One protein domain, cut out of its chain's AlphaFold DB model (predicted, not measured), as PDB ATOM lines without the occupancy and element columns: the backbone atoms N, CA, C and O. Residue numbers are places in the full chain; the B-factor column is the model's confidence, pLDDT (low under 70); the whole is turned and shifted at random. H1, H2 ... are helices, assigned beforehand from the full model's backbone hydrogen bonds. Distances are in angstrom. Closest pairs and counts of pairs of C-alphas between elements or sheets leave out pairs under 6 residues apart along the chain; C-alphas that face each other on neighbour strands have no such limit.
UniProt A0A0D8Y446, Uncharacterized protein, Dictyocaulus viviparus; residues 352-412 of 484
ATOM      1  N   LEU A 352     128.357 116.096 118.097       69.31
ATOM      2  CA  LEU A 352     128.072 114.669 118.297       69.31
ATOM      3  C   LEU A 352     126.700 114.318 117.697       69.31
ATOM      4  O   LEU A 352     125.701 114.151 118.397       69.31
ATOM      5  N   ASN A 353     126.668 114.236 116.371       80.06
ATOM      6  CA  ASN A 353     125.500 113.905 115.580       80.06
ATOM      7  C   ASN A 353     125.090 112.463 115.867       80.06
ATOM      8  O   ASN A 353     125.928 111.558 115.872       80.06
ATOM      9  N   ALA A 354     123.783 112.261 116.065       81.69
ATOM     10  CA  ALA A 354     123.175 110.952 116.300       81.69
ATOM     11  C   ALA A 354     123.648 109.908 115.276       81.69
ATOM     12  O   ALA A 354     123.960 108.779 115.645       81.69
ATOM     13  N   ASP A 355     123.761 110.324 114.015       85.88
ATOM     14  CA  ASP A 355     124.145 109.476 112.890       85.88
ATOM     15  C   ASP A 355     125.576 108.935 113.037       85.88
ATOM     16  O   ASP A 355     125.768 107.730 112.955       85.88
ATOM     17  N   ILE A 356     126.559 109.766 113.416       85.06
ATOM     18  CA  ILE A 356     127.957 109.318 113.597       85.06
ATOM     19  C   ILE A 356     128.054 108.236 114.685       85.06
ATOM     20  O   ILE A 356     128.856 107.311 114.584       85.06
ATOM     21  N   ILE A 357     127.230 108.324 115.731       87.44
ATOM     22  CA  ILE A 357     127.205 107.327 116.811       87.44
ATOM     23  C   ILE A 357     126.617 106.004 116.301       87.44
ATOM     24  O   ILE A 357     127.144 104.946 116.636       87.44
ATOM     25  N   LEU A 358     125.576 106.059 115.461       87.06
ATOM     26  CA  LEU A 358     124.995 104.881 114.807       87.06
ATOM     27  C   LEU A 358     125.965 104.252 113.793       87.06
ATOM     28  O   LEU A 358     126.056 103.030 113.720       87.06
ATOM     29  N   ASP A 359     126.708 105.061 113.044       89.44
ATOM     30  CA  ASP A 359     127.681 104.589 112.056       89.44
ATOM     31  C   ASP A 359     128.897 103.937 112.739       89.44
ATOM     32  O   ASP A 359     129.427 102.932 112.260       89.44
ATOM     33  N   VAL A 360     129.322 104.451 113.900       90.88
ATOM     34  CA  VAL A 360     130.344 103.808 114.742       90.88
ATOM     35  C   VAL A 360     129.827 102.507 115.364       90.88
ATOM     36  O   VAL A 360     130.553 101.515 115.346       90.88
ATOM     37  N   ASP A 361     128.594 102.478 115.883       88.25
ATOM     38  CA  ASP A 361     127.961 101.276 116.461       88.25
ATOM     39  C   ASP A 361     127.856 100.128 115.439       88.25
ATOM     40  O   ASP A 361     128.135  98.966 115.737       88.25
ATOM     41  N   ARG A 362     127.566 100.462 114.178       90.56
ATOM     42  CA  ARG A 362     127.574  99.513 113.051       90.56
ATOM     43  C   ARG A 362     128.968  99.098 112.577       90.56
ATOM     44  O   ARG A 362     129.076  98.173 111.774       90.56
ATOM     45  N   GLY A 363     130.021  99.782 113.021       89.88
ATOM     46  CA  GLY A 363     131.388  99.595 112.532       89.88
ATOM     47  C   GLY A 363     131.665 100.200 111.149       89.88
ATOM     48  O   GLY A 363     132.690  99.877 110.550       89.88
ATOM     49  N   GLU A 364     130.791 101.075 110.640       91.12
ATOM     50  CA  GLU A 364     131.005 101.825 109.392       91.12
ATOM     51  C   GLU A 364     132.108 102.890 109.583       91.12
ATOM     52  O   GLU A 364     132.963 103.077 108.713       91.12
ATOM     53  N   VAL A 365     132.160 103.531 110.761       89.81
ATOM     54  CA  VAL A 365     133.191 104.520 111.129       89.81
ATOM     55  C   VAL A 365     134.162 103.952 112.169       89.81
ATOM     56  O   VAL A 365     133.809 103.666 113.313       89.81
ATOM     57  N   ASN A 366     135.439 103.848 111.794       92.50
ATOM     58  CA  ASN A 366     136.503 103.371 112.680       92.50
ATOM     59  C   ASN A 366     137.042 104.496 113.580       92.50
ATOM     60  O   ASN A 366     137.820 105.340 113.137       92.50
ATOM     61  N   LEU A 367     136.688 104.475 114.869       91.69
ATOM     62  CA  LEU A 367     137.268 105.383 115.865       91.69
ATOM     63  C   LEU A 367     138.763 105.114 116.091       91.69
ATOM     64  O   LEU A 367     139.176 103.966 116.283       91.69
ATOM     65  N   VAL A 368     139.559 106.185 116.201       92.81
ATOM     66  CA  VAL A 368     140.987 106.121 116.563       92.81
ATOM     67  C   VAL A 368     141.153 105.347 117.870       92.81
ATOM     68  O   VAL A 368     140.601 105.726 118.907       92.81
ATOM     69  N   LYS A 369     141.864 104.214 117.818       89.81
ATOM     70  CA  LYS A 369     142.093 103.346 118.981       89.81
ATOM     71  C   LYS A 369     142.835 104.119 120.071       89.81
ATOM     72  O   LYS A 369     143.738 104.893 119.766       89.81
ATOM     73  N   MET A 370     142.454 103.893 121.330       87.75
ATOM     74  CA  MET A 370     143.239 104.389 122.462       87.75
ATOM     75  C   MET A 370     144.678 103.867 122.351       87.75
ATOM     76  O   MET A 370     144.846 102.680 122.050       87.75
ATOM     77  N   PRO A 371     145.704 104.701 122.588       87.75
ATOM     78  CA  PRO A 371     147.073 104.213 122.671       87.75
ATOM     79  C   PRO A 371     147.187 103.214 123.830       87.75
ATOM     80  O   PRO A 371     146.807 103.511 124.959       87.75
ATOM     81  N   THR A 372     147.731 102.028 123.553       89.19
ATOM     82  CA  THR A 372     147.869 100.918 124.521       89.19
ATOM     83  C   THR A 372     149.010 101.129 125.529       89.19
ATOM     84  O   THR A 372     149.375 100.210 126.255       89.19
ATOM     85  N   VAL A 373     149.621 102.317 125.558       84.94
ATOM     86  CA  VAL A 373     150.714 102.635 126.482       84.94
ATOM     87  C   VAL A 373     150.132 102.737 127.898       84.94
ATOM     88  O   VAL A 373     149.236 103.558 128.106       84.94
ATOM     89  N   PRO A 374     150.605 101.939 128.876       83.81
ATOM     90  CA  PRO A 374     150.126 102.039 130.247       83.81
ATOM     91  C   PRO A 374     150.504 103.407 130.822       83.81
ATOM     92  O   PRO A 374     151.680 103.765 130.888       83.81
ATOM     93  N   VAL A 375     149.499 104.182 131.227       79.62
ATOM     94  CA  VAL A 375     149.712 105.503 131.825       79.62
ATOM     95  C   VAL A 375     149.915 105.341 133.320       79.62
ATOM     96  O   VAL A 375     148.958 105.146 134.067       79.62
ATOM     97  N   ILE A 376     151.163 105.464 133.757       84.75
ATOM     98  CA  ILE A 376     151.459 105.773 135.153       84.75
ATOM     99  C   ILE A 376     151.206 107.275 135.313       84.75
ATOM    100  O   ILE A 376     151.929 108.096 134.749       84.75
ATOM    101  N   LEU A 377     150.128 107.623 136.016       80.50
ATOM    102  CA  LEU A 377     149.807 109.003 136.377       80.50
ATOM    103  C   LEU A 377     150.669 109.413 137.573       80.50
ATOM    104  O   LEU A 377     150.207 109.390 138.710       80.50
ATOM    105  N   ASP A 378     151.927 109.751 137.301       87.56
ATOM    106  CA  ASP A 378     152.803 110.390 138.279       87.56
ATOM    107  C   ASP A 378     152.595 111.919 138.231       87.56
ATOM    108  O   ASP A 378     152.980 112.547 137.240       87.56
ATOM    109  N   PRO A 379     151.969 112.537 139.253       86.38
ATOM    110  CA  PRO A 379     151.760 113.983 139.293       86.38
ATOM    111  C   PRO A 379     153.055 114.776 139.535       86.38
ATOM    112  O   PRO A 379     153.036 115.994 139.374       86.38
ATOM    113  N   LEU A 380     154.152 114.115 139.924       92.62
ATOM    114  CA  LEU A 380     155.466 114.717 140.180       92.62
ATOM    115  C   LEU A 380     156.507 114.351 139.105       92.62
ATOM    116  O   LEU A 380     157.686 114.672 139.253       92.62
ATOM    117  N   GLY A 381     156.084 113.695 138.019       90.19
ATOM    118  CA  GLY A 381     156.955 113.354 136.895       90.19
ATOM    119  C   GLY A 381     157.469 114.583 136.133       90.19
ATOM    120  O   GLY A 381     156.878 115.662 136.180       90.19
ATOM    121  N   ASP A 382     158.557 114.411 135.376       94.88
ATOM    122  CA  ASP A 382     159.159 115.491 134.584       94.88
ATOM    123  C   ASP A 382     158.142 116.144 133.623       94.88
ATOM    124  O   ASP A 382     157.459 115.477 132.835       94.88
ATOM    125  N   LEU A 383     158.092 117.480 133.647       89.19
ATOM    126  CA  LEU A 383     157.234 118.313 132.805       89.19
ATOM    127  C   LEU A 383     157.425 118.026 131.307       89.19
ATOM    128  O   LEU A 383     156.459 118.102 130.542       89.19
ATOM    129  N   SER A 384     158.639 117.665 130.870       91.25
ATOM    130  CA  SER A 384     158.895 117.279 129.474       91.25
ATOM    131  C   SER A 384     158.162 115.989 129.102       91.25
ATOM    132  O   SER A 384     157.587 115.888 128.014       91.25
ATOM    133  N   GLU A 385     158.138 114.999 129.998       90.00
ATOM    134  CA  GLU A 385     157.386 113.763 129.793       90.00
ATOM    135  C   GLU A 385     155.878 113.980 129.890       90.00
ATOM    136  O   GLU A 385     155.144 113.504 129.021       90.00
ATOM    137  N   LEU A 386     155.411 114.726 130.896       87.38
ATOM    138  CA  LEU A 386     153.995 115.055 131.058       87.38
ATOM    139  C   LEU A 386     153.458 115.753 129.802       87.38
ATOM    140  O   LEU A 386     152.472 115.293 129.232       87.38
ATOM    141  N   ARG A 387     154.168 116.754 129.263       88.44
ATOM    142  CA  ARG A 387     153.777 117.457 128.025       88.44
ATOM    143  C   ARG A 387     153.831 116.574 126.765       88.44
ATOM    144  O   ARG A 387     153.086 116.819 125.814       88.44
ATOM    145  N   LYS A 388     154.687 115.543 126.722       88.62
ATOM    146  CA  LYS A 388     154.707 114.534 125.636       88.62
ATOM    147  C   LYS A 388     153.529 113.557 125.743       88.62
ATOM    148  O   LYS A 388     152.916 113.229 124.724       88.62
ATOM    149  N   ARG A 389     153.196 113.116 126.962       85.94
ATOM    150  CA  ARG A 389     152.014 112.285 127.251       85.94
ATOM    151  C   ARG A 389     150.737 113.049 126.907       85.94
ATOM    152  O   ARG A 389     149.905 112.520 126.180       85.94
ATOM    153  N   ASP A 390     150.635 114.307 127.318       88.56
ATOM    154  CA  ASP A 390     149.471 115.169 127.104       88.56
ATOM    155  C   ASP A 390     149.046 115.226 125.623       88.56
ATOM    156  O   ASP A 390     147.933 114.837 125.267       88.56
ATOM    157  N   LYS A 391     149.995 115.514 124.720       87.38
ATOM    158  CA  LYS A 391     149.781 115.493 123.257       87.38
ATOM    159  C   LYS A 391     149.287 114.150 122.698       87.38
ATOM    160  O   LYS A 391     148.692 114.123 121.624       87.38
ATOM    161  N   SER A 392     149.557 113.048 123.395       85.69
ATOM    162  CA  SER A 392     149.186 111.688 122.983       85.69
ATOM    163  C   SER A 392     147.783 111.287 123.460       85.69
ATOM    164  O   SER A 392     147.102 110.531 122.769       85.69
ATOM    165  N   PHE A 393     147.337 111.793 124.617       85.56
ATOM    166  CA  PHE A 393     146.038 111.455 125.219       85.56
ATOM    167  C   PHE A 393     144.941 112.492 124.939       85.56
ATOM    168  O   PHE A 393     143.786 112.110 124.759       85.56
ATOM    169  N   PHE A 394     145.295 113.774 124.826       87.12
ATOM    170  CA  PHE A 394     144.356 114.881 124.597       87.12
ATOM    171  C   PHE A 394     144.233 115.295 123.120       87.12
ATOM    172  O   PHE A 394     143.671 116.340 122.795       87.12
ATOM    173  N   ALA A 395     144.700 114.457 122.190       88.56
ATOM    174  CA  ALA A 395     144.413 114.637 120.771       88.56
ATOM    175  C   ALA A 395     142.887 114.646 120.527       88.56
ATOM    176  O   ALA A 395     142.184 113.739 120.981       88.56
ATOM    177  N   LYS A 396     142.377 115.632 119.763       88.69
ATOM    178  CA  LYS A 396     140.930 115.817 119.487       88.69
ATOM    179  C   LYS A 396     140.232 114.504 119.081       88.69
ATOM    180  O   LYS A 396     139.151 114.198 119.574       88.69
ATOM    181  N   SER A 397     140.877 113.689 118.243       88.19
ATOM    182  CA  SER A 397     140.362 112.395 117.766       88.19
ATOM    183  C   SER A 397     140.272 111.303 118.845       88.19
ATOM    184  O   SER A 397     139.371 110.465 118.790       88.19
ATOM    185  N   VAL A 398     141.169 111.315 119.835       90.19
ATOM    186  CA  VAL A 398     141.165 110.385 120.976       90.19
ATOM    187  C   VAL A 398     140.065 110.774 121.961       90.19
ATOM    188  O   VAL A 398     139.274 109.919 122.359       90.19
ATOM    189  N   LEU A 399     139.950 112.069 122.280       89.94
ATOM    190  CA  LEU A 399     138.873 112.603 123.120       89.94
ATOM    191  C   LEU A 399     137.496 112.344 122.495       89.94
ATOM    192  O   LEU A 399     136.619 111.787 123.156       89.94
ATOM    193  N   PHE A 400     137.324 112.646 121.203       89.75
ATOM    194  CA  PHE A 400     136.101 112.334 120.458       89.75
ATOM    195  C   PHE A 400     135.783 110.833 120.487       89.75
ATOM    196  O   PHE A 400     134.669 110.438 120.837       89.75
ATOM    197  N   GLY A 401     136.772 109.979 120.196       91.25
ATOM    198  CA  GLY A 401     136.600 108.528 120.235       91.25
ATOM    199  C   GLY A 401     136.201 108.002 121.616       91.25
ATOM    200  O   GLY A 401     135.375 107.097 121.711       91.25
ATOM    201  N   ASN A 402     136.724 108.584 122.693       90.62
ATOM    202  CA  ASN A 402     136.353 108.213 124.058       90.62
ATOM    203  C   ASN A 402     134.947 108.697 124.434       90.62
ATOM    204  O   ASN A 402     134.206 107.942 125.067       90.62
ATOM    205  N   SER A 403     134.543 109.889 123.992       90.62
ATOM    206  CA  SER A 403     133.170 110.387 124.145       90.62
ATOM    207  C   SER A 403     132.163 109.488 123.425       90.62
ATOM    208  O   SER A 403     131.206 109.028 124.047       90.62
ATOM    209  N   VAL A 404     132.404 109.149 122.152       91.25
ATOM    210  CA  VAL A 404     131.510 108.264 121.383       91.25
ATOM    211  C   VAL A 404     131.448 106.862 121.998       91.25
ATOM    212  O   VAL A 404     130.350 106.371 122.243       91.25
ATOM    213  N   ARG A 405     132.589 106.243 122.351       90.25
ATOM    214  CA  ARG A 405     132.615 104.949 123.074       90.25
ATOM    215  C   ARG A 405     131.819 104.994 124.373       90.25
ATOM    216  O   ARG A 405     131.066 104.070 124.660       90.25
ATOM    217  N   SER A 406     131.973 106.062 125.154       90.19
ATOM    218  CA  SER A 406     131.250 106.224 126.417       90.19
ATOM    219  C   SER A 406     129.745 106.313 126.183       90.19
ATOM    220  O   SER A 406     128.983 105.684 126.912       90.19
ATOM    221  N   MET A 407     129.300 107.027 125.145       88.38
ATOM    222  CA  MET A 407     127.879 107.089 124.800       88.38
ATOM    223  C   MET A 407     127.332 105.772 124.251       88.38
ATOM    224  O   MET A 407     126.224 105.414 124.634       88.38
ATOM    225  N   ILE A 408     128.087 105.032 123.429       87.62
ATOM    226  CA  ILE A 408     127.682 103.693 122.967       87.62
ATOM    227  C   ILE A 408     127.524 102.767 124.176       87.62
ATOM    228  O   ILE A 408     126.429 102.253 124.391       87.62
ATOM    229  N   ASN A 409     128.525 102.693 125.061       87.06
ATOM    230  CA  ASN A 409     128.464 101.898 126.291       87.06
ATOM    231  C   ASN A 409     127.272 102.287 127.196       87.06
ATOM    232  O   ASN A 409     126.581 101.419 127.731       87.06
ATOM    233  N   LEU A 410     126.990 103.586 127.366       83.75
ATOM    234  CA  LEU A 410     125.811 104.068 128.105       83.75
ATOM    235  C   LEU A 410     124.495 103.724 127.385       83.75
ATOM    236  O   LEU A 410     123.483 103.431 128.030       83.75
ATOM    237  N   SER A 411     124.498 103.742 126.052       77.94
ATOM    238  CA  SER A 411     123.350 103.359 125.240       77.94
ATOM    239  C   SER A 411     123.091 101.857 125.321       77.94
ATOM    240  O   SER A 411     121.944 101.479 125.505       77.94
ATOM    241  N   ASP A 412     124.109 100.995 125.354       70.31
ATOM    242  CA  ASP A 412     123.943  99.546 125.510       70.31
ATOM    243  C   ASP A 412     123.372  99.169 126.874       70.31
ATOM    244  O   ASP A 412     122.473  98.329 126.963       70.31
TER     245      ASP A 412
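Overview. This is residues 352 to 412 of the 484 residues of an uncharacterized protein of Dictyocaulus viviparus (UniProt A0A0D8Y446). Helices H2 and H3 follow each other along the length of a loose model and make a corner at their tight link, while the short helix H1 stands crosswise beside H3 at the end far from H2. From H1 a long link, residues 362 to 382, runs back along the length to the start of H2, where residues 379 to 385 stick out. The printed part has 61 residues with three named helices, in the order H1, H2, H3, and no named strand; the class is all helix. It is loose, with a radius of gyration of the C-alphas of 14.4 A, and spans 41 by 18 by 18 A.

Arrangement. H1, residues 354 to 361, and H3, residues 396 to 412, only just touch, with 3 pairs of C-alphas within 8 A; H3 does so with residues 404 to 408 alone. Their closest C-alphas, those of Ile 357 and Val 404, are 6.3 A apart. Their lines are about perpendicular, at 85 degrees. H2, residues 383 to 393, is apart from H1. H2 and H3 are close but not clearly touching; their closest C-alphas, those of Phe 393 and Leu 399, are 7.6 A apart. They run the same way at a steep tilt of 52 degrees. In H1 and H3 every O i to N i+4 pair is within hydrogen-bond range; in H2, 5 of 7 are.

Along the chain. H1 begins at C-alpha 354, (123.175, 110.952, 116.300), and measures 10.8 A from first to last C-alpha. H2 begins at C-alpha 383, (157.234, 118.313, 132.805), and measures 15.2 A. H3, the longest at 24.3 A, ends at C-alpha 412, (123.943, 99.546, 125.510).

Size, cuts and confidence. The two C-alphas farthest apart, those of Asp 355 and Leu 380, are 41.9 A apart. The link from H1 to H2 is long, with 21 residues. The printed part has no cut. Its mean pLDDT is 87.4, and residue 352 is under 70.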